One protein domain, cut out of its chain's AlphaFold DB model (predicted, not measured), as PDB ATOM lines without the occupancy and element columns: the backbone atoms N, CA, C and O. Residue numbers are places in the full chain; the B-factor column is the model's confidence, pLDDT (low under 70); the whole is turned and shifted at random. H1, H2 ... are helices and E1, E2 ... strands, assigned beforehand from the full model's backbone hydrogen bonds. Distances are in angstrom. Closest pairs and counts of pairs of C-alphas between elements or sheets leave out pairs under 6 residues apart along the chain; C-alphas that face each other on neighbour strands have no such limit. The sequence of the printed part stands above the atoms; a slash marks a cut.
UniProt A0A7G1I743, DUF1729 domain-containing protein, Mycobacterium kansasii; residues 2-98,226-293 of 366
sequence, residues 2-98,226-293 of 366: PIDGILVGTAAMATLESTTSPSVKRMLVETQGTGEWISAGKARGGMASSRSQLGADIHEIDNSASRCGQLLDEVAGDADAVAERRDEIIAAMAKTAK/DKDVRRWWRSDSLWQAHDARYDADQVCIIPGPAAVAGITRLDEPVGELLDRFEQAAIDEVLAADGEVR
ATOM      1  N   PRO A   2      67.613  83.567 115.218       93.94
ATOM      2  CA  PRO A   2      67.977  84.105 113.905       93.94
ATOM      3  C   PRO A   2      67.773  85.623 113.833       93.94
ATOM      4  O   PRO A   2      67.030  86.182 114.642       93.94
ATOM      5  N   ILE A   3      68.434  86.261 112.871       97.62
ATOM      6  CA  ILE A   3      68.333  87.695 112.576       97.62
ATOM      7  C   ILE A   3      68.134  87.892 111.071       97.62
ATOM      8  O   ILE A   3      68.570  87.052 110.287       97.62
ATOM      9  N   ASP A   4      67.522  89.009 110.679       95.69
ATOM     10  CA  ASP A   4      67.162  89.278 109.276       95.69
ATOM     11  C   ASP A   4      68.262  90.009 108.488       95.69
ATOM     12  O   ASP A   4      68.189  90.120 107.265       95.69
ATOM     13  N   GLY A   5      69.282  90.542 109.167       96.38
ATOM     14  CA  GLY A   5      70.344  91.299 108.514       96.38
ATOM     15  C   GLY A   5      71.523  91.630 109.421       96.38
ATOM     16  O   GLY A   5      71.407  91.671 110.647       96.38
ATOM     17  N   ILE A   6      72.667  91.887 108.786       97.94
ATOM     18  CA  ILE A   6      73.928  92.274 109.423       97.94
ATOM     19  C   ILE A   6      74.423  93.544 108.734       97.94
ATOM     20  O   ILE A   6      74.515  93.597 107.510       97.94
ATOM     21  N   LEU A   7      74.754  94.568 109.520       98.06
ATOM     22  CA  LEU A   7      75.371  95.793 109.014       98.06
ATOM     23  C   LEU A   7      76.894  95.732 109.174       98.06
ATOM     24  O   LEU A   7      77.405  95.388 110.241       98.06
ATOM     25  N   VAL A   8      77.620  96.086 108.114       98.19
ATOM     26  CA  VAL A   8      79.086  96.044 108.068       98.19
ATOM     27  C   VAL A   8      79.628  97.472 108.050       98.19
ATOM     28  O   VAL A   8      79.504  98.175 107.056       98.19
ATOM     29  N   GLY A   9      80.213  97.906 109.170       98.19
ATOM     30  CA  GLY A   9      80.834  99.231 109.298       98.19
ATOM     31  C   GLY A   9      82.342  99.181 109.061       98.19
ATOM     32  O   GLY A   9      82.830  99.418 107.963       98.19
ATOM     33  N   THR A  10      83.092  98.834 110.107       98.38
ATOM     34  CA  THR A  10      84.563  98.884 110.132       98.38
ATOM     35  C   THR A  10      85.243  98.119 109.001       98.38
ATOM     36  O   THR A  10      86.193  98.635 108.422       98.38
ATOM     37  N   ALA A  11      84.749  96.932 108.636       98.06
ATOM     38  CA  ALA A  11      85.382  96.136 107.586       98.06
ATOM     39  C   ALA A  11      85.361  96.818 106.204       98.06
ATOM     40  O   ALA A  11      86.205  96.517 105.368       98.06
ATOM     41  N   ALA A  12      84.444  97.767 105.984       98.56
ATOM     42  CA  ALA A  12      84.354  98.537 104.748       98.56
ATOM     43  C   ALA A  12      85.250  99.792 104.737       98.56
ATOM     44  O   ALA A  12      85.318 100.482 103.726       98.56
ATOM     45  N   MET A  13      85.954 100.120 105.829       98.50
ATOM     46  CA  MET A  13      86.764 101.347 105.899       98.50
ATOM     47  C   MET A  13      87.992 101.307 104.973       98.50
ATOM     48  O   MET A  13      88.415 102.353 104.482       98.50
ATOM     49  N   ALA A  14      88.536 100.113 104.708       98.44
ATOM     50  CA  ALA A  14      89.727  99.901 103.881       98.44
ATOM     51  C   ALA A  14      89.422  99.510 102.420       98.44
ATOM     52  O   ALA A  14      90.325  99.061 101.713       98.44
ATOM     53  N   THR A  15      88.172  99.660 101.961       98.75
ATOM     54  CA  THR A  15      87.781  99.316 100.584       98.75
ATOM     55  C   THR A  15      88.353 100.286  99.559       98.75
ATOM     56  O   THR A  15      88.705 101.417  99.898       98.75
ATOM     57  N   LEU A  16      88.428  99.866  98.295       98.56
ATOM     58  CA  LEU A  16      88.982 100.658  97.192       98.56
ATOM     59  C   LEU A  16      88.313 102.035  97.063       98.56
ATOM     60  O   LEU A  16      88.995 103.052  96.977       98.56
ATOM     61  N   GLU A  17      86.983 102.068  97.093       98.25
ATOM     62  CA  GLU A  17      86.172 103.269  96.868       98.25
ATOM     63  C   GLU A  17      86.119 104.205  98.086       98.25
ATOM     64  O   GLU A  17      85.678 105.348  97.971       98.25
ATOM     65  N   SER A  18      86.567 103.739  99.257       97.81
ATOM     66  CA  SER A  18      86.684 104.572 100.453       97.81
ATOM     67  C   SER A  18      87.734 105.664 100.238       97.81
ATOM     68  O   SER A  18      88.869 105.382  99.848       97.81
ATOM     69  N   THR A  19      87.382 106.910 100.570       97.50
ATOM     70  CA  THR A  19      88.278 108.080 100.494       97.50
ATOM     71  C   THR A  19      89.289 108.144 101.641       97.50
ATOM     72  O   THR A  19      90.023 109.117 101.768       97.50
ATOM     73  N   THR A  20      89.314 107.128 102.506       98.25
ATOM     74  CA  THR A  20      90.295 106.996 103.589       98.25
ATOM     75  C   THR A  20      91.717 107.048 103.022       98.25
ATOM     76  O   THR A  20      92.004 106.390 102.020       98.25
ATOM     77  N   SER A  21      92.624 107.790 103.656       98.25
ATOM     78  CA  SER A  21      93.986 107.958 103.139       98.25
ATOM     79  C   SER A  21      94.742 106.620 103.053       98.25
ATOM     80  O   SER A  21      94.561 105.755 103.917       98.25
ATOM     81  N   PRO A  22      95.645 106.426 102.071       97.88
ATOM     82  CA  PRO A  22      96.366 105.159 101.899       97.88
ATOM     83  C   PRO A  22      97.166 104.702 103.130       97.88
ATOM     84  O   PRO A  22      97.211 103.508 103.432       97.88
ATOM     85  N   SER A  23      97.783 105.636 103.866       98.31
ATOM     86  CA  SER A  23      98.471 105.354 105.137       98.31
ATOM     87  C   SER A  23      97.498 104.836 106.202       98.31
ATOM     88  O   SER A  23      97.797 103.866 106.894       98.31
ATOM     89  N   VAL A  24      96.304 105.430 106.292       98.69
ATOM     90  CA  VAL A  24      95.250 105.044 107.242       98.69
ATOM     91  C   VAL A  24      94.680 103.669 106.898       98.69
ATOM     92  O   VAL A  24      94.550 102.829 107.787       98.69
ATOM     93  N   LYS A  25      94.408 103.384 105.615       98.62
ATOM     94  CA  LYS A  25      93.982 102.044 105.176       98.62
ATOM     95  C   LYS A  25      95.024 100.976 105.532       98.62
ATOM     96  O   LYS A  25      94.661  99.895 105.990       98.62
ATOM     97  N   ARG A  26      96.319 101.282 105.384       98.50
ATOM     98  CA  ARG A  26      97.408 100.375 105.780       98.50
ATOM     99  C   ARG A  26      97.410 100.116 107.286       98.50
ATOM    100  O   ARG A  26      97.440  98.960 107.692       98.50
ATOM    101  N   MET A  27      97.296 101.166 108.099       98.56
ATOM    102  CA  MET A  27      97.224 101.032 109.557       98.56
ATOM    103  C   MET A  27      95.995 100.224 110.007       98.56
ATOM    104  O   MET A  27      96.101  99.430 110.938       98.56
ATOM    105  N   LEU A  28      94.850 100.362 109.324       98.56
ATOM    106  CA  LEU A  28      93.660  99.535 109.570       98.56
ATOM    107  C   LEU A  28      93.935  98.041 109.342       98.56
ATOM    108  O   LEU A  28      93.515  97.233 110.161       98.56
ATOM    109  N   VAL A  29      94.659  97.682 108.276       98.19
ATOM    110  CA  VAL A  29      95.042  96.287 107.975       98.19
ATOM    111  C   VAL A  29      96.072  95.746 108.976       98.19
ATOM    112  O   VAL A  29      96.041  94.574 109.340       98.19
ATOM    113  N   GLU A  30      97.008  96.584 109.421       97.81
ATOM    114  CA  GLU A  30      98.078  96.189 110.350       97.81
ATOM    115  C   GLU A  30      97.597  96.072 111.809       97.81
ATOM    116  O   GLU A  30      98.257  95.439 112.641       97.81
ATOM    117  N   THR A  31      96.442  96.657 112.133       98.25
ATOM    118  CA  THR A  31      95.877  96.651 113.485       98.25
ATOM    119  C   THR A  31      95.199  95.317 113.795       98.25
ATOM    120  O   THR A  31      94.218  94.931 113.168       98.25
ATOM    121  N   GLN A  32      95.693  94.620 114.821       96.12
ATOM    122  CA  GLN A  32      95.231  93.269 115.169       96.12
ATOM    123  C   GLN A  32      93.814  93.222 115.751       96.12
ATOM    124  O   GLN A  32      93.111  92.234 115.559       96.12
ATOM    125  N   GLY A  33      93.404  94.251 116.494       96.06
ATOM    126  CA  GLY A  33      92.132  94.270 117.206       96.06
ATOM    127  C   GLY A  33      92.100  93.389 118.458       96.06
ATOM    128  O   GLY A  33      93.094  92.807 118.896       96.06
ATOM    129  N   THR A  34      90.927  93.318 119.083       95.06
ATOM    130  CA  THR A  34      90.667  92.462 120.243       95.06
ATOM    131  C   THR A  34      89.177  92.138 120.367       95.06
ATOM    132  O   THR A  34      88.320  92.974 120.083       95.06
ATOM    133  N   GLY A  35      88.867  90.914 120.801       93.00
ATOM    134  CA  GLY A  35      87.505  90.506 121.171       93.00
ATOM    135  C   GLY A  35      87.141  90.827 122.625       93.00
ATOM    136  O   GLY A  35      86.008  90.593 123.037       93.00
ATOM    137  N   GLU A  36      88.089  91.333 123.415       92.88
ATOM    138  CA  GLU A  36      87.870  91.682 124.816       92.88
ATOM    139  C   GLU A  36      87.457  93.147 124.968       92.88
ATOM    140  O   GLU A  36      87.826  94.012 124.172       92.88
ATOM    141  N   TRP A  37      86.709  93.444 126.031       90.62
ATOM    142  CA  TRP A  37      86.345  94.820 126.349       90.62
ATOM    143  C   TRP A  37      87.576  95.648 126.748       90.62
ATOM    144  O   TRP A  37      88.405  95.212 127.553       90.62
ATOM    145  N   ILE A  38      87.667  96.868 126.217       91.25
ATOM    146  CA  ILE A  38      88.727  97.830 126.528       91.25
ATOM    147  C   ILE A  38      88.168  98.845 127.522       91.25
ATOM    148  O   ILE A  38      87.230  99.574 127.211       91.25
ATOM    149  N   SER A  39      88.746  98.905 128.721       89.75
ATOM    150  CA  SER A  39      88.332  99.889 129.722       89.75
ATOM    151  C   SER A  39      88.689 101.313 129.311       89.75
ATOM    152  O   SER A  39      89.748 101.521 128.718       89.75
ATOM    153  N   ALA A  40      87.862 102.282 129.714       87.06
ATOM    154  CA  ALA A  40      88.087 103.704 129.460       87.06
ATOM    155  C   ALA A  40      89.526 104.138 129.795       87.06
ATOM    156  O   ALA A  40      90.050 103.814 130.865       87.06
ATOM    157  N   GLY A  41      90.163 104.851 128.862       84.50
ATOM    158  CA  GLY A  41      91.536 105.338 129.007       84.50
ATOM    159  C   GLY A  41      92.611 104.252 128.907       84.50
ATOM    160  O   GLY A  41      93.739 104.477 129.336       84.50
ATOM    161  N   LYS A  42      92.288 103.058 128.394       91.69
ATOM    162  CA  LYS A  42      93.265 101.982 128.168       91.69
ATOM    163  C   LYS A  42      93.343 101.580 126.705       91.69
ATOM    164  O   LYS A  42      92.442 101.866 125.917       91.69
ATOM    165  N   ALA A  43      94.428 100.884 126.373       93.75
ATOM    166  CA  ALA A  43      94.672 100.313 125.059       93.75
ATOM    167  C   ALA A  43      94.981  98.809 125.139       93.75
ATOM    168  O   ALA A  43      95.585  98.330 126.106       93.75
ATOM    169  N   ARG A  44      94.528  98.055 124.135       94.19
ATOM    170  CA  ARG A  44      94.752  96.613 123.955       94.19
ATOM    171  C   ARG A  44      94.580  96.252 122.478       94.19
ATOM    172  O   ARG A  44      93.638  96.708 121.844       94.19
ATOM    173  N   GLY A  45      95.463  95.412 121.934       91.94
ATOM    174  CA  GLY A  45      95.331  94.907 120.558       91.94
ATOM    175  C   GLY A  45      95.438  95.985 119.469       91.94
ATOM    176  O   GLY A  45      94.784  95.875 118.438       91.94
ATOM    177  N   GLY A  46      96.204  97.055 119.710       95.56
ATOM    178  CA  GLY A  46      96.290  98.201 118.791       95.56
ATOM    179  C   GLY A  46      95.044  99.095 118.786       95.56
ATOM    180  O   GLY A  46      94.926  99.968 117.937       95.56
ATOM    181  N   MET A  47      94.128  98.893 119.734       97.69
ATOM    182  CA  MET A  47      92.903  99.668 119.909       97.69
ATOM    183  C   MET A  47      92.908 100.361 121.268       97.69
ATOM    184  O   MET A  47      93.374  99.795 122.256       97.69
ATOM    185  N   ALA A  48      92.345 101.560 121.336       95.94
ATOM    186  CA  ALA A  48      92.221 102.385 122.525       95.94
ATOM    187  C   ALA A  48      90.755 102.769 122.772       95.94
ATOM    188  O   ALA A  48      89.986 102.983 121.835       95.94
ATOM    189  N   SER A  49      90.375 102.878 124.045       92.38
ATOM    190  CA  SER A  49      89.126 103.522 124.462       92.38
ATOM    191  C   SER A  49      89.432 104.932 124.962       92.38
ATOM    192  O   SER A  49      90.278 105.115 125.843       92.38
ATOM    193  N   SER A  50      88.757 105.925 124.395       87.44
ATOM    194  CA  SER A  50      88.924 107.344 124.715       87.44
ATOM    195  C   SER A  50      87.565 108.041 124.810       87.44
ATOM    196  O   SER A  50      86.532 107.435 124.520       87.44
ATOM    197  N   ARG A  51      87.533 109.311 125.239       88.38
ATOM    198  CA  ARG A  51      86.285 110.084 125.297       88.38
ATOM    199  C   ARG A  51      86.200 111.138 124.200       88.38
ATOM    200  O   ARG A  51      87.167 111.816 123.841       88.38
ATOM    201  N   SER A  52      84.979 111.313 123.710       87.00
ATOM    202  CA  SER A  52      84.590 112.375 122.795       87.00
ATOM    203  C   SER A  52      84.612 113.745 123.474       87.00
ATOM    204  O   SER A  52      84.685 113.871 124.700       87.00
ATOM    205  N   GLN A  53      84.438 114.801 122.678       82.75
ATOM    206  CA  GLN A  53      84.242 116.161 123.188       82.75
ATOM    207  C   GLN A  53      83.113 116.258 124.237       82.75
ATOM    208  O   GLN A  53      83.211 117.071 125.157       82.75
ATOM    209  N   LEU A  54      82.057 115.446 124.104       84.88
ATOM    210  CA  LEU A  54      80.886 115.440 124.990       84.88
ATOM    211  C   LEU A  54      80.980 114.396 126.115       84.88
ATOM    212  O   LEU A  54      80.046 114.261 126.899       84.88
ATOM    213  N   GLY A  55      82.099 113.672 126.214       83.12
ATOM    214  CA  GLY A  55      82.331 112.673 127.259       83.12
ATOM    215  C   GLY A  55      81.766 111.281 126.967       83.12
ATOM    216  O   GLY A  55      81.815 110.438 127.854       83.12
ATOM    217  N   ALA A  56      81.251 111.036 125.759       88.31
ATOM    218  CA  ALA A  56      80.858 109.697 125.322       88.31
ATOM    219  C   ALA A  56      82.089 108.877 124.916       88.31
ATOM    220  O   ALA A  56      83.026 109.438 124.347       88.31
ATOM    221  N   ASP A  57      82.068 107.572 125.168       90.00
ATOM    222  CA  ASP A  57      83.168 106.682 124.801       90.00
ATOM    223  C   ASP A  57      83.278 106.519 123.277       90.00
ATOM    224  O   ASP A  57      82.273 106.433 122.565       90.00
ATOM    225  N   ILE A  58      84.512 106.467 122.780       92.81
ATOM    226  CA  ILE A  58      84.869 106.215 121.382       92.81
ATOM    227  C   ILE A  58      85.998 105.176 121.354       92.81
ATOM    228  O   ILE A  58      86.874 105.163 122.221       92.81
ATOM    229  N   HIS A  59      85.968 104.293 120.354       96.12
ATOM    230  CA  HIS A  59      87.085 103.404 120.045       96.12
ATOM    231  C   HIS A  59      87.961 104.018 118.960       96.12
ATOM    232  O   HIS A  59      87.448 104.462 117.934       96.12
ATOM    233  N   GLU A  60      89.270 104.013 119.187       97.50
ATOM    234  CA  GLU A  60      90.275 104.564 118.277       97.50
ATOM    235  C   GLU A  60      91.421 103.565 118.082       97.50
ATOM    236  O   GLU A  60      91.644 102.714 118.940       97.50
ATOM    237  N   ILE A  61      92.171 103.658 116.984       98.19
ATOM    238  CA  ILE A  61      93.466 102.963 116.876       98.19
ATOM    239  C   ILE A  61      94.447 103.568 117.893       98.19
ATOM    240  O   ILE A  61      94.516 104.788 118.028       98.19
ATOM    241  N   ASP A  62      95.221 102.732 118.595       98.00
ATOM    242  CA  ASP A  62      96.261 103.161 119.547       98.00
ATOM    243  C   ASP A  62      97.507 103.713 118.826       98.00
ATOM    244  O   ASP A  62      98.527 103.037 118.668       98.00
ATOM    245  N   ASN A  63      97.404 104.963 118.377       98.19
ATOM    246  CA  ASN A  63      98.460 105.757 117.746       98.19
ATOM    247  C   ASN A  63      98.747 107.060 118.530       98.19
ATOM    248  O   ASN A  63      98.169 107.296 119.601       98.19
ATOM    249  N   SER A  64      99.623 107.931 118.015       98.38
ATOM    250  CA  SER A  64      99.928 109.223 118.655       98.38
ATOM    251  C   SER A  64      98.687 110.094 118.898       98.38
ATOM    252  O   SER A  64      98.608 110.744 119.946       98.38
ATOM    253  N   ALA A  65      97.693 110.083 118.000       97.88
ATOM    254  CA  ALA A  65      96.440 110.811 118.208       97.88
ATOM    255  C   ALA A  65      95.668 110.288 119.427       97.88
ATOM    256  O   ALA A  65      95.338 111.071 120.317       97.88
ATOM    257  N   SER A  66      95.441 108.977 119.533       96.88
ATOM    258  CA  SER A  66      94.710 108.404 120.675       96.88
ATOM    259  C   SER A  66      95.399 108.679 122.020       96.88
ATOM    260  O   SER A  66      94.732 109.002 123.004       96.88
ATOM    261  N   ARG A  67      96.739 108.650 122.053       97.25
ATOM    262  CA  ARG A  67      97.545 108.933 123.252       97.25
ATOM    263  C   ARG A  67      97.452 110.396 123.664       97.25
ATOM    264  O   ARG A  67      97.323 110.685 124.849       97.25
ATOM    265  N   CYS A  68      97.453 111.313 122.695       97.62
ATOM    266  CA  CYS A  68      97.147 112.719 122.951       97.62
ATOM    267  C   CYS A  68      95.723 112.867 123.516       97.62
ATOM    268  O   CYS A  68      95.525 113.528 124.531       97.62
ATOM    269  N   GLY A  69      94.737 112.182 122.931       95.56
ATOM    270  CA  GLY A  69      93.360 112.180 123.424       95.56
ATOM    271  C   GLY A  69      93.221 111.690 124.867       95.56
ATOM    272  O   GLY A  69      92.527 112.330 125.655       95.56
ATOM    273  N   GLN A  70      93.912 110.607 125.227       94.25
ATOM    274  CA  GLN A  70      93.947 110.068 126.591       94.25
ATOM    275  C   GLN A  70      94.615 111.032 127.576       94.25
ATOM    276  O   GLN A  70      94.055 111.302 128.636       94.25
ATOM    277  N   LEU A  71      95.755 111.622 127.202       96.19
ATOM    278  CA  LEU A  71      96.415 112.658 127.999       96.19
ATOM    279  C   LEU A  71      95.465 113.829 128.287       96.19
ATOM    280  O   LEU A  71      95.344 114.286 129.422       96.19
ATOM    281  N   LEU A  72      94.749 114.301 127.264       95.50
ATOM    282  CA  LEU A  72      93.781 115.385 127.420       95.50
ATOM    283  C   LEU A  72      92.576 114.978 128.267       95.50
ATOM    284  O   LEU A  72      92.017 115.814 128.970       95.50
ATOM    285  N   ASP A  73      92.179 113.710 128.230       92.81
ATOM    286  CA  ASP A  73      91.140 113.179 129.101       92.81
ATOM    287  C   ASP A  73      91.537 113.210 130.586       92.81
ATOM    288  O   ASP A  73      90.662 113.404 131.430       92.81
ATOM    289  N   GLU A  74      92.819 113.068 130.921       92.75
ATOM    290  CA  GLU A  74      93.301 113.119 132.309       92.75
ATOM    291  C   GLU A  74      93.261 114.532 132.907       92.75
ATOM    292  O   GLU A  74      93.017 114.676 134.102       92.75
ATOM    293  N   VAL A  75      93.481 115.568 132.089       93.38
ATOM    294  CA  VAL A  75      93.625 116.963 132.553       93.38
ATOM    295  C   VAL A  75      92.401 117.844 132.277       93.38
ATOM    296  O   VAL A  75      92.264 118.920 132.853       93.38
ATOM    297  N   ALA A  76      91.502 117.435 131.374       86.62
ATOM    298  CA  ALA A  76      90.380 118.273 130.951       86.62
ATOM    299  C   ALA A  76      89.459 118.668 132.115       86.62
ATOM    300  O   ALA A  76      88.988 117.822 132.873       86.62
ATOM    301  N   GLY A  77      89.122 119.958 132.185       90.06
ATOM    302  CA  GLY A  77      88.290 120.522 133.249       90.06
ATOM    303  C   GLY A  77      89.060 120.957 134.501       90.06
ATOM    304  O   GLY A  77      88.470 121.652 135.328       90.06
ATOM    305  N   ASP A  78      90.352 120.636 134.607       94.88
ATOM    306  CA  ASP A  78      91.238 121.055 135.694       94.88
ATOM    307  C   ASP A  78      92.310 122.019 135.159       94.88
ATOM    308  O   ASP A  78      93.228 121.638 134.432       94.88
ATOM    309  N   ALA A  79      92.164 123.306 135.478       95.31
ATOM    310  CA  ALA A  79      93.080 124.337 134.995       95.31
ATOM    311  C   ALA A  79      94.495 124.191 135.575       95.31
ATOM    312  O   ALA A  79      95.460 124.514 134.881       95.31
ATOM    313  N   ASP A  80      94.618 123.695 136.808       96.31
ATOM    314  CA  ASP A  80      95.904 123.543 137.483       96.31
ATOM    315  C   ASP A  80      96.659 122.346 136.894       96.31
ATOM    316  O   ASP A  80      97.830 122.475 136.540       96.31
ATOM    317  N   ALA A  81      95.969 121.223 136.659       96.81
ATOM    318  CA  ALA A  81      96.557 120.056 135.995       96.81
ATOM    319  C   ALA A  81      97.002 120.359 134.551       96.81
ATOM    320  O   ALA A  81      98.061 119.906 134.112       96.81
ATOM    321  N   VAL A  82      96.217 121.155 133.810       97.25
ATOM    322  CA  VAL A  82      96.597 121.627 132.466       97.25
ATOM    323  C   VAL A  82      97.852 122.501 132.522       97.25
ATOM    324  O   VAL A  82      98.727 122.356 131.670       97.25
ATOM    325  N   ALA A  83      97.955 123.395 133.508       96.62
ATOM    326  CA  ALA A  83      99.125 124.253 133.672       96.62
ATOM    327  C   ALA A  83     100.377 123.447 134.063       96.62
ATOM    328  O   ALA A  83     101.444 123.674 133.494       96.62
ATOM    329  N   GLU A  84     100.244 122.484 134.977       98.00
ATOM    330  CA  GLU A  84     101.344 121.625 135.434       98.00
ATOM    331  C   GLU A  84     101.906 120.750 134.303       98.00
ATOM    332  O   GLU A  84     103.120 120.587 134.187       98.00
ATOM    333  N   ARG A  85     101.038 120.229 133.425       98.00
ATOM    334  CA  ARG A  85     101.416 119.333 132.315       98.00
ATOM    335  C   ARG A  85     101.480 120.031 130.956       98.00
ATOM    336  O   ARG A  85     101.478 119.366 129.920       98.00
ATOM    337  N   ARG A  86     101.548 121.366 130.929       98.19
ATOM    338  CA  ARG A  86     101.466 122.173 129.699       98.19
ATOM    339  C   ARG A  86     102.434 121.705 128.608       98.19
ATOM    340  O   ARG A  86     102.018 121.510 127.467       98.19
ATOM    341  N   ASP A  87     103.700 121.502 128.952       98.44
ATOM    342  CA  ASP A  87     104.732 121.139 127.972       98.44
ATOM    343  C   ASP A  87     104.545 119.713 127.435       98.44
ATOM    344  O   ASP A  87     104.746 119.465 126.245       98.44
ATOM    345  N   GLU A  88     104.084 118.787 128.281       98.56
ATOM    346  CA  GLU A  88     103.724 117.424 127.877       98.56
ATOM    347  C   GLU A  88     102.557 117.441 126.879       98.56
ATOM    348  O   GLU A  88     102.617 116.783 125.839       98.56
ATOM    349  N   ILE A  89     101.529 118.251 127.154       98.56
ATOM    350  CA  ILE A  89     100.366 118.431 126.279       98.56
ATOM    351  C   ILE A  89     100.793 118.990 124.919       98.56
ATOM    352  O   ILE A  89     100.406 118.451 123.882       98.56
ATOM    353  N   ILE A  90     101.616 120.041 124.903       98.62
ATOM    354  CA  ILE A  90     102.108 120.652 123.660       98.62
ATOM    355  C   ILE A  90     102.934 119.643 122.856       98.62
ATOM    356  O   ILE A  90     102.730 119.509 121.647       98.62
ATOM    357  N   ALA A  91     103.822 118.895 123.515       98.69
ATOM    358  CA  ALA A  91     104.634 117.868 122.871       98.69
ATOM    359  C   ALA A  91     103.787 116.717 122.302       98.69
ATOM    360  O   ALA A  91     104.115 116.185 121.239       98.69
ATOM    361  N   ALA A  92     102.696 116.338 122.973       98.62
ATOM    362  CA  ALA A  92     101.749 115.353 122.465       98.62
ATOM    363  C   ALA A  92     100.977 115.889 121.249       98.62
ATOM    364  O   ALA A  92     100.944 115.228 120.216       98.62
ATOM    365  N   MET A  93     100.433 117.109 121.324       98.56
ATOM    366  CA  MET A  93      99.704 117.742 120.217       98.56
ATOM    367  C   MET A  93     100.560 117.902 118.961       98.56
ATOM    368  O   MET A  93     100.059 117.689 117.859       98.56
ATOM    369  N   ALA A  94     101.844 118.238 119.114       98.38
ATOM    370  CA  ALA A  94     102.782 118.404 118.002       98.38
ATOM    371  C   ALA A  94     102.995 117.122 117.175       98.38
ATOM    372  O   ALA A  94     103.414 117.204 116.023       98.38
ATOM    373  N   LYS A  95     102.688 115.944 117.736       98.44
ATOM    374  CA  LYS A  95     102.727 114.652 117.030       98.44
ATOM    375  C   LYS A  95     101.420 114.322 116.304       98.44
ATOM    376  O   LYS A  95     101.321 113.269 115.690       98.44
ATOM    377  N   THR A  96     100.412 115.183 116.393       98.44
ATOM    378  CA  THR A  96      99.078 114.950 115.825       98.44
ATOM    379  C   THR A  96      98.786 115.915 114.684       98.44
ATOM    380  O   THR A  96      99.459 116.930 114.520       98.44
ATOM    381  N   ALA A  97      97.718 115.643 113.937       97.38
ATOM    382  CA  ALA A  97      97.222 116.512 112.876       97.38
ATOM    383  C   ALA A  97      96.689 117.864 113.390       97.38
ATOM    384  O   ALA A  97      96.389 118.748 112.591       97.38
ATOM    385  N   LYS A  98      96.568 118.035 114.716       97.94
ATOM    386  CA  LYS A  98      96.010 119.228 115.356       97.94
ATOM    387  C   LYS A  98      96.951 119.793 116.428       97.94
ATOM    388  O   LYS A  98      96.689 119.647 117.626       97.94
ATOM    389  N   ASP A 226      94.148 125.754 127.779       94.75
ATOM    390  CA  ASP A 226      93.273 126.131 128.892       94.75
ATOM    391  C   ASP A 226      92.453 124.930 129.395       94.75
ATOM    392  O   ASP A 226      92.573 123.810 128.898       94.75
ATOM    393  N   LYS A 227      91.577 125.148 130.381       93.62
ATOM    394  CA  LYS A 227      90.699 124.092 130.919       93.62
ATOM    395  C   LYS A 227      89.799 123.420 129.865       93.62
ATOM    396  O   LYS A 227      89.313 122.315 130.103       93.62
ATOM    397  N   ASP A 228      89.573 124.075 128.721       92.19
ATOM    398  CA  ASP A 228      88.758 123.592 127.605       92.19
ATOM    399  C   ASP A 228      89.613 122.894 126.520       92.19
ATOM    400  O   ASP A 228      89.103 122.556 125.449       92.19
ATOM    401  N   VAL A 229      90.898 122.619 126.778       94.44
ATOM    402  CA  VAL A 229      91.864 122.054 125.816       94.44
ATOM    403  C   VAL A 229      91.360 120.801 125.084       94.44
ATOM    404  O   VAL A 229      91.508 120.692 123.864       94.44
ATOM    405  N   ARG A 230      90.665 119.884 125.775       94.00
ATOM    406  CA  ARG A 230      90.071 118.693 125.137       94.00
ATOM    407  C   ARG A 230      88.992 119.066 124.131       94.00
ATOM    408  O   ARG A 230      88.909 118.452 123.072       94.00
ATOM    409  N   ARG A 231      88.160 120.060 124.449       93.44
ATOM    410  CA  ARG A 231      87.098 120.524 123.552       93.44
ATOM    411  C   ARG A 231      87.696 121.098 122.276       93.44
ATOM    412  O   ARG A 231      87.203 120.792 121.195       93.44
ATOM    413  N   TRP A 232      88.759 121.887 122.399       96.00
ATOM    414  CA  TRP A 232      89.484 122.408 121.246       96.00
ATOM    415  C   TRP A 232      90.049 121.296 120.378       96.00
ATOM    416  O   TRP A 232      89.808 121.285 119.173       96.00
ATOM    417  N   TRP A 233      90.756 120.347 120.986       97.50
ATOM    418  CA  TRP A 233      91.440 119.293 120.250       97.50
ATOM    419  C   TRP A 233      90.454 118.299 119.603       97.50
ATOM    420  O   TRP A 233      90.517 118.085 118.395       97.50
ATOM    421  N   ARG A 234      89.442 117.809 120.335       95.75
ATOM    422  CA  ARG A 234      88.434 116.848 119.830       95.75
ATOM    423  C   ARG A 234      87.416 117.422 118.836       95.75
ATOM    424  O   ARG A 234      86.711 116.653 118.191       95.75
ATOM    425  N   SER A 235      87.283 118.744 118.729       94.69
ATOM    426  CA  SER A 235      86.308 119.351 117.813       94.69
ATOM    427  C   SER A 235      86.671 119.068 116.352       94.69
ATOM    428  O   SER A 235      87.713 119.532 115.895       94.69
ATOM    429  N   ASP A 236      85.788 118.391 115.611       95.25
ATOM    430  CA  ASP A 236      85.936 118.112 114.168       95.25
ATOM    431  C   ASP A 236      87.287 117.457 113.799       95.25
ATOM    432  O   ASP A 236      88.065 117.958 112.985       95.25
ATOM    433  N   SER A 237      87.601 116.348 114.479       95.75
ATOM    434  CA  SER A 237      88.891 115.646 114.402       95.75
ATOM    435  C   SER A 237      88.877 114.366 113.554       95.75
ATOM    436  O   SER A 237      89.756 113.525 113.729       95.75
ATOM    437  N   LEU A 238      87.853 114.161 112.714       96.81
ATOM    438  CA  LEU A 238      87.659 112.903 111.973       96.81
ATOM    439  C   LEU A 238      88.007 112.999 110.482       96.81
ATOM    440  O   LEU A 238      88.466 112.021 109.900       96.81
ATOM    441  N   TRP A 239      87.816 114.163 109.855       97.50
ATOM    442  CA  TRP A 239      88.018 114.322 108.409       97.50
ATOM    443  C   TRP A 239      89.489 114.159 107.994       97.50
ATOM    444  O   TRP A 239      89.773 113.792 106.857       97.50
ATOM    445  N   GLN A 240      90.434 114.370 108.916       98.19
ATOM    446  CA  GLN A 240      91.871 114.256 108.662       98.19
ATOM    447  C   GLN A 240      92.292 112.832 108.259       98.19
ATOM    448  O   GLN A 240      93.287 112.675 107.560       98.19
ATOM    449  N   ALA A 241      91.525 111.798 108.625       98.38
ATOM    450  CA  ALA A 241      91.772 110.421 108.180       98.38
ATOM    451  C   ALA A 241      91.548 110.204 106.665       98.38
ATOM    452  O   ALA A 241      91.901 109.150 106.134       98.38
ATOM    453  N   HIS A 242      90.979 111.199 105.976       98.31
ATOM    454  CA  HIS A 242      90.719 111.223 104.534       98.31
ATOM    455  C   HIS A 242      91.604 112.245 103.792       98.31
ATOM    456  O   HIS A 242      91.446 112.453 102.589       98.31
ATOM    457  N   ASP A 243      92.526 112.910 104.496       97.38
ATOM    458  CA  ASP A 243      93.457 113.867 103.904       97.38
ATOM    459  C   ASP A 243      94.878 113.287 103.888       97.38
ATOM    460  O   ASP A 243      95.478 113.038 104.935       97.38
ATOM    461  N   ALA A 244      95.434 113.055 102.699       94.19
ATOM    462  CA  ALA A 244      96.770 112.492 102.504       94.19
ATOM    463  C   ALA A 244      97.903 113.414 102.987       94.19
ATOM    464  O   ALA A 244      99.052 112.979 103.048       94.19
ATOM    465  N   ARG A 245      97.590 114.662 103.370       94.94
ATOM    466  CA  ARG A 245      98.510 115.559 104.086       94.94
ATOM    467  C   ARG A 245      99.009 114.996 105.413       94.94
ATOM    468  O   ARG A 245     100.078 115.402 105.863       94.94
ATOM    469  N   TYR A 246      98.237 114.119 106.053       97.44
ATOM    470  CA  TYR A 246      98.556 113.579 107.370       97.44
ATOM    471  C   TYR A 246      98.982 112.116 107.310       97.44
ATOM    472  O   TYR A 246      98.423 111.304 106.568       97.44
ATOM    473  N   ASP A 247      99.949 111.765 108.155       97.81
ATOM    474  CA  ASP A 247     100.278 110.368 108.404       97.81
ATOM    475  C   ASP A 247      99.233 109.710 109.320       97.81
ATOM    476  O   ASP A 247      98.606 110.362 110.161       97.81
ATOM    477  N   ALA A 248      99.059 108.394 109.179       98.38
ATOM    478  CA  ALA A 248      98.099 107.626 109.963       98.38
ATOM    479  C   ALA A 248      98.375 107.669 111.476       98.38
ATOM    480  O   ALA A 248      97.436 107.560 112.262       98.38
ATOM    481  N   ASP A 249      99.625 107.876 111.906       98.56
ATOM    482  CA  ASP A 249      99.951 108.040 113.328       98.56
ATOM    483  C   ASP A 249      99.373 109.339 113.924       98.56
ATOM    484  O   ASP A 249      99.086 109.422 115.121       98.56
ATOM    485  N   GLN A 250      99.153 110.355 113.086       98.50
ATOM    486  CA  GLN A 250      98.800 111.710 113.510       98.50
ATOM    487  C   GLN A 250      97.289 111.941 113.661       98.50
ATOM    488  O   GLN A 250      96.885 112.949 114.251       98.50
ATOM    489  N   VAL A 251      96.447 111.057 113.119       98.56
ATOM    490  CA  VAL A 251      94.999 111.282 112.952       98.56
ATOM    491  C   VAL A 251      94.153 110.363 113.831       98.56
ATOM    492  O   VAL A 251      94.572 109.270 114.207       98.56
ATOM    493  N   CYS A 252      92.935 110.800 114.160       98.06
ATOM    494  CA  CYS A 252      91.967 109.951 114.856       98.06
ATOM    495  C   CYS A 252      91.343 108.967 113.853       98.06
ATOM    496  O   CYS A 252      90.744 109.390 112.867       98.06
ATOM    497  N   ILE A 253      91.458 107.663 114.114       98.50
ATOM    498  CA  ILE A 253      90.905 106.590 113.272       98.50
ATOM    499  C   ILE A 253      90.001 105.742 114.164       98.50
ATOM    500  O   ILE A 253      90.473 105.259 115.189       98.50
ATOM    501  N   ILE A 254      88.729 105.560 113.789       97.62
ATOM    502  CA  ILE A 254      87.671 105.032 114.678       97.62
ATOM    503  C   ILE A 254      87.092 103.659 114.262       97.62
ATOM    504  O   ILE A 254      85.895 103.556 113.974       97.62
ATOM    505  N   PRO A 255      87.889 102.576 114.190       98.00
ATOM    506  CA  PRO A 255      87.364 101.253 113.880       98.00
ATOM    507  C   PRO A 255      86.761 100.563 115.118       98.00
ATOM    508  O   PRO A 255      87.024 100.912 116.269       98.00
ATOM    509  N   GLY A 256      85.953  99.530 114.885       97.25
ATOM    510  CA  GLY A 256      85.452  98.633 115.919       97.25
ATOM    511  C   GLY A 256      86.550  97.670 116.400       97.25
ATOM    512  O   GLY A 256      87.184  97.038 115.551       97.25
ATOM    513  N   PRO A 257      86.742  97.474 117.722       96.94
ATOM    514  CA  PRO A 257      87.872  96.704 118.252       96.94
ATOM    515  C   PRO A 257      87.967  95.259 117.759       96.94
ATOM    516  O   PRO A 257      89.060  94.783 117.471       96.94
ATOM    517  N   ALA A 258      86.833  94.568 117.627       97.31
ATOM    518  CA  ALA A 258      86.802  93.202 117.102       97.31
ATOM    519  C   ALA A 258      86.820  93.170 115.567       97.31
ATOM    520  O   ALA A 258      87.402  92.273 114.965       97.31
ATOM    521  N   ALA A 259      86.184  94.152 114.924       97.81
ATOM    522  CA  ALA A 259      85.991  94.164 113.479       97.81
ATOM    523  C   ALA A 259      87.270  94.510 112.704       97.81
ATOM    524  O   ALA A 259      87.433  94.031 111.585       97.81
ATOM    525  N   VAL A 260      88.180  95.300 113.290       98.00
ATOM    526  CA  VAL A 260      89.463  95.650 112.654       98.00
ATOM    527  C   VAL A 260      90.313  94.407 112.358       98.00
ATOM    528  O   VAL A 260      90.910  94.326 111.294       98.00
ATOM    529  N   ALA A 261      90.230  93.374 113.207       97.31
ATOM    530  CA  ALA A 261      90.889  92.082 112.997       97.31
ATOM    531  C   ALA A 261      90.450  91.370 111.701       97.31
ATOM    532  O   ALA A 261      91.168  90.524 111.172       97.31
ATOM    533  N   GLY A 262      89.247  91.681 111.200       97.25
ATOM    534  CA  GLY A 262      88.712  91.141 109.950       97.25
ATOM    535  C   GLY A 262      89.203  91.868 108.694       97.25
ATOM    536  O   GLY A 262      88.960  91.391 107.584       97.25
ATOM    537  N   ILE A 263      89.890  93.005 108.840       98.19
ATOM    538  CA  ILE A 263      90.438  93.775 107.722       98.19
ATOM    539  C   ILE A 263      91.805  93.200 107.359       98.19
ATOM    540  O   ILE A 263      92.813  93.495 107.984       98.19
ATOM    541  N   THR A 264      91.845  92.369 106.322       97.38
ATOM    542  CA  THR A 264      93.078  91.678 105.890       97.38
ATOM    543  C   THR A 264      93.554  92.087 104.500       97.38
ATOM    544  O   THR A 264      94.650  91.718 104.085       97.38
ATOM    545  N   ARG A 265      92.731  92.842 103.765       96.38
ATOM    546  CA  ARG A 265      92.995  93.285 102.396       96.38
ATOM    547  C   ARG A 265      92.911  94.800 102.333       96.38
ATOM    548  O   ARG A 265      91.981  95.396 102.869       96.38
ATOM    549  N   LEU A 266      93.899  95.391 101.674       96.12
ATOM    550  CA  LEU A 266      93.921  96.805 101.338       96.12
ATOM    551  C   LEU A 266      93.232  96.995  99.986       96.12
ATOM    552  O   LEU A 266      93.527  96.237  99.064       96.12
ATOM    553  N   ASP A 267      92.370  98.003  99.869       98.25
ATOM    554  CA  ASP A 267      91.740  98.400  98.606       98.25
ATOM    555  C   ASP A 267      90.958  97.259  97.914       98.25
ATOM    556  O   ASP A 267      90.916  97.164  96.690       98.25
ATOM    557  N   GLU A 268      90.308  96.387  98.698       98.44
ATOM    558  CA  GLU A 268      89.298  95.444  98.187       98.44
ATOM    559  C   GLU A 268      88.059  96.241  97.729       98.44
ATOM    560  O   GLU A 268      87.570  97.068  98.505       98.44
ATOM    561  N   PRO A 269      87.533  96.049  96.506       98.69
ATOM    562  CA  PRO A 269      86.302  96.712  96.080       98.69
ATOM    563  C   PRO A 269      85.145  96.427  97.041       98.69
ATOM    564  O   PRO A 269      84.952  95.289  97.477       98.69
ATOM    565  N   VAL A 270      84.337  97.439  97.363       98.69
ATOM    566  CA  VAL A 270      83.231  97.287  98.327       98.69
ATOM    567  C   VAL A 270      82.218  96.222  97.894       98.69
ATOM    568  O   VAL A 270      81.677  95.517  98.742       98.69
ATOM    569  N   GLY A 271      82.003  96.060  96.583       98.56
ATOM    570  CA  GLY A 271      81.167  94.991  96.032       98.56
ATOM    571  C   GLY A 271      81.711  93.604  96.370       98.56
ATOM    572  O   GLY A 271      80.988  92.794  96.936       98.56
ATOM    573  N   GLU A 272      83.008  93.368  96.142       98.69
ATOM    574  CA  GLU A 272      83.656  92.088  96.466       98.69
ATOM    575  C   GLU A 272      83.612  91.782  97.970       98.69
ATOM    576  O   GLU A 272      83.389  90.636  98.364       98.69
ATOM    577  N   LEU A 273      83.778  92.801  98.821       98.62
ATOM    578  CA  LEU A 273      83.653  92.649 100.271       98.62
ATOM    579  C   LEU A 273      82.250  92.167 100.668       98.62
ATOM    580  O   LEU A 273      82.129  91.218 101.444       98.62
ATOM    581  N   LEU A 274      81.201  92.835 100.179       98.62
ATOM    582  CA  LEU A 274      79.813  92.521 100.533       98.62
ATOM    583  C   LEU A 274      79.364  91.183  99.936       98.62
ATOM    584  O   LEU A 274      78.770  90.378 100.654       98.62
ATOM    585  N   ASP A 275      79.738  90.907  98.685       98.62
ATOM    586  CA  ASP A 275      79.477  89.627  98.025       98.62
ATOM    587  C   ASP A 275      80.155  88.476  98.782       98.62
ATOM    588  O   ASP A 275      79.569  87.408  98.929       98.62
ATOM    589  N   ARG A 276      81.353  88.683  99.350       98.31
ATOM    590  CA  ARG A 276      82.024  87.667 100.180       98.31
ATOM    591  C   ARG A 276      81.246  87.346 101.459       98.31
ATOM    592  O   ARG A 276      81.216  86.183 101.859       98.31
ATOM    593  N   PHE A 277      80.637  88.342 102.109       98.31
ATOM    594  CA  PHE A 277      79.772  88.105 103.273       98.31
ATOM    595  C   PHE A 277      78.497  87.346 102.880       98.31
ATOM    596  O   PHE A 277      78.143  86.383 103.559       98.31
ATOM    597  N   GLU A 278      77.831  87.751 101.792       98.38
ATOM    598  CA  GLU A 278      76.623  87.082 101.284       98.38
ATOM    599  C   GLU A 278      76.930  85.632 100.871       98.38
ATOM    600  O   GLU A 278      76.251  84.707 101.315       98.38
ATOM    601  N   GLN A 279      78.006  85.414 100.111       98.44
ATOM    602  CA  GLN A 279      78.408  84.093  99.628       98.44
ATOM    603  C   GLN A 279      78.749  83.133 100.771       98.44
ATOM    604  O   GLN A 279      78.310  81.989 100.742       98.44
ATOM    605  N   ALA A 280      79.471  83.583 101.804       98.25
ATOM    606  CA  ALA A 280      79.802  82.731 102.947       98.25
ATOM    607  C   ALA A 280      78.547  82.238 103.694       98.25
ATOM    608  O   ALA A 280      78.486  81.077 104.096       98.25
ATOM    609  N   ALA A 281      77.534  83.099 103.844       97.31
ATOM    610  CA  ALA A 281      76.259  82.719 104.448       97.31
ATOM    611  C   ALA A 281      75.457  81.759 103.551       97.31
ATOM    612  O   ALA A 281      74.856  80.807 104.050       97.31
ATOM    613  N   ILE A 282      75.466  81.979 102.230       97.19
ATOM    614  CA  ILE A 282      74.854  81.066 101.253       97.19
ATOM    615  C   ILE A 282      75.503  79.680 101.343       97.19
ATOM    616  O   ILE A 282      74.790  78.683 101.451       97.19
ATOM    617  N   ASP A 283      76.835  79.612 101.344       97.75
ATOM    618  CA  ASP A 283      77.585  78.355 101.398       97.75
ATOM    619  C   ASP A 283      77.267  77.559 102.674       97.75
ATOM    620  O   ASP A 283      77.072  76.343 102.612       97.75
ATOM    621  N   GLU A 284      77.154  78.234 103.824       97.19
ATOM    622  CA  GLU A 284      76.779  77.605 105.096       97.19
ATOM    623  C   GLU A 284      75.359  77.014 105.053       97.19
ATOM    624  O   GLU A 284      75.148  75.876 105.478       97.19
ATOM    625  N   VAL A 285      74.388  77.745 104.494       96.00
ATOM    626  CA  VAL A 285      73.001  77.271 104.364       96.00
ATOM    627  C   VAL A 285      72.899  76.091 103.397       96.00
ATOM    628  O   VAL A 285      72.205  75.116 103.691       96.00
ATOM    629  N   LEU A 286      73.601  76.137 102.262       95.94
ATOM    630  CA  LEU A 286      73.617  75.038 101.292       95.94
ATOM    631  C   LEU A 286      74.273  73.776 101.865       95.94
ATOM    632  O   LEU A 286      73.809  72.670 101.598       95.94
ATOM    633  N   ALA A 287      75.316  73.926 102.687       96.00
ATOM    634  CA  ALA A 287      75.957  72.805 103.374       96.00
ATOM    635  C   ALA A 287      75.055  72.141 104.433       96.00
ATOM    636  O   ALA A 287      75.289  70.989 104.795       96.00
ATOM    637  N   ALA A 288      74.028  72.848 104.915       95.19
ATOM    638  CA  ALA A 288      73.035  72.363 105.872       95.19
ATOM    639  C   ALA A 288      71.729  71.878 105.202       95.19
ATOM    640  O   ALA A 288      70.661  71.954 105.812       95.19
ATOM    641  N   ASP A 289      71.809  71.396 103.955       90.56
ATOM    642  CA  ASP A 289      70.684  70.905 103.143       90.56
ATOM    643  C   ASP A 289      69.618  71.974 102.812       90.56
ATOM    644  O   ASP A 289      68.433  71.674 102.646       90.56
ATOM    645  N   GLY A 290      70.022  73.243 102.695       88.94
ATOM    646  CA  GLY A 290      69.149  74.311 102.209       88.94
ATOM    647  C   GLY A 290      68.708  74.093 100.755       88.94
ATOM    648  O   GLY A 290      69.533  73.905  99.862       88.94
ATOM    649  N   GLU A 291      67.400  74.157 100.491       90.94
ATOM    650  CA  GLU A 291      66.852  74.033  99.134       90.94
ATOM    651  C   GLU A 291      66.902  75.362  98.373       90.94
ATOM    652  O   GLU A 291      66.321  76.366  98.798       90.94
ATOM    653  N   VAL A 292      67.511  75.348  97.187       90.88
ATOM    654  CA  VAL A 292      67.416  76.458  96.234       90.88
ATOM    655  C   VAL A 292      66.053  76.414  95.553       90.88
ATOM    656  O   VAL A 292      65.628  75.374  95.048       90.88
ATOM    657  N   ARG A 293      65.370  77.559  95.521       89.69
ATOM    658  CA  ARG A 293      64.094  77.725  94.822       89.69
ATOM    659  C   ARG A 293      64.222  78.815  93.779       89.69
ATOM    660  O   ARG A 293      64.712  79.903  94.079       89.69
TER     661      ARG A 293
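What this domain is: This is residues 2 to 98 and 226 to 293 of the 366 residues of the protein "DUF1729 domain-containing protein" of Mycobacterium kansasii (UniProt A0A7G1I743). A two-stranded hairpin, E1 and E2, packs through E1 on one side of helix H2, and H4 and H5 pack on H2 to make a small helical head, with H3 at its far end. On the other side of the hairpin the chain is largely loops, with the short helices H1 and H6 near each other among them, and the long helix H7 reaches away as an arm whose residues 283 to 287 stick out. The printed part has 165 residues with seven named helices and two named strands in the order H1 E1 E2 H2 H3 H4 H5 H6 H7; the one sheet, E1 - E2, is antiparallel. The class is mostly helix, though under half of the residues are in named elements. The whole is loose, with a radius of gyration of the C-alphas of 19.1 A and spans of 70 by 33 by 22 A.

How they stand to each other: Strands E1, residues 47 to 51, and E2, residues 57 to 61, form a hairpin, antiparallel at 145 degrees between their directions, with N 48 and O 60 2.8 A apart and N 50 and O 58 3.0 A apart, both within hydrogen-bond range. Residues 43 to 44 pair with residues 47 to 48 of E1, antiparallel. The closest C-alphas of E1 and H2, residues 64 to 75, are those of Ser 50 and Gln 70, 6.0 A apart. H2 and H4, residues 86 to 93, touch, closest at the C-alphas of Cys 68 and Ala 92, 5.3 A, at a shallow tilt of 30 degrees, opposite ways. H2, with residues 69 to 73 alone, touches H5, residues 229 to 234, closest at the C-alphas of Leu 72 and Arg 230, 5.5 A; the tilt of 35.4 degrees is only just steep, and they run opposite ways. H3, residues 79 to 84, is close to but not clearly touching H2, closest at the C-alphas of Val 75 and Ala 81, 5.5 A. H1, residues 22 to 30, and H6, residues 239 to 242, are close but not clearly touching, with the C-alphas of Val 24 and Ala 241 closest at 6.5 A. H7, residues 270 to 287, is apart from each of the other named elements. In H1, H2, H3, H4, H5 and H7 every O i to N i+4 pair is within hydrogen-bond range; H6 is too short for such a pair.

Where its parts are: E1 and E2 each measure 13.5 A from first to last C-alpha, and E1 begins with C-alpha 47 at (92.903, 99.668, 119.909). H2 measures 17.1 A, H1 12.4 A and H4 10.6 A; the shorter H3, H5 and H6 are passed over here. H7, the longest helix, measures 26.0 A, from C-alpha 270 at (83.231, 97.287, 98.327) to C-alpha 287 at (75.957, 72.805, 103.374).

The domain as a whole: The two C-alphas farthest apart are those of Glu 84 and Arg 293, 70.5 A. Residues 99 to 225 are not printed, and C-alphas 98 and 226 are 15.4 A apart across the cut, which lies in the link from H4 to H5. Of the links that are printed whole, H1 to E1, with 16 residues, and H6 to H7, with 27 residues, are long. The mean pLDDT of the printed part is 95.9, and no printed residue is under 70.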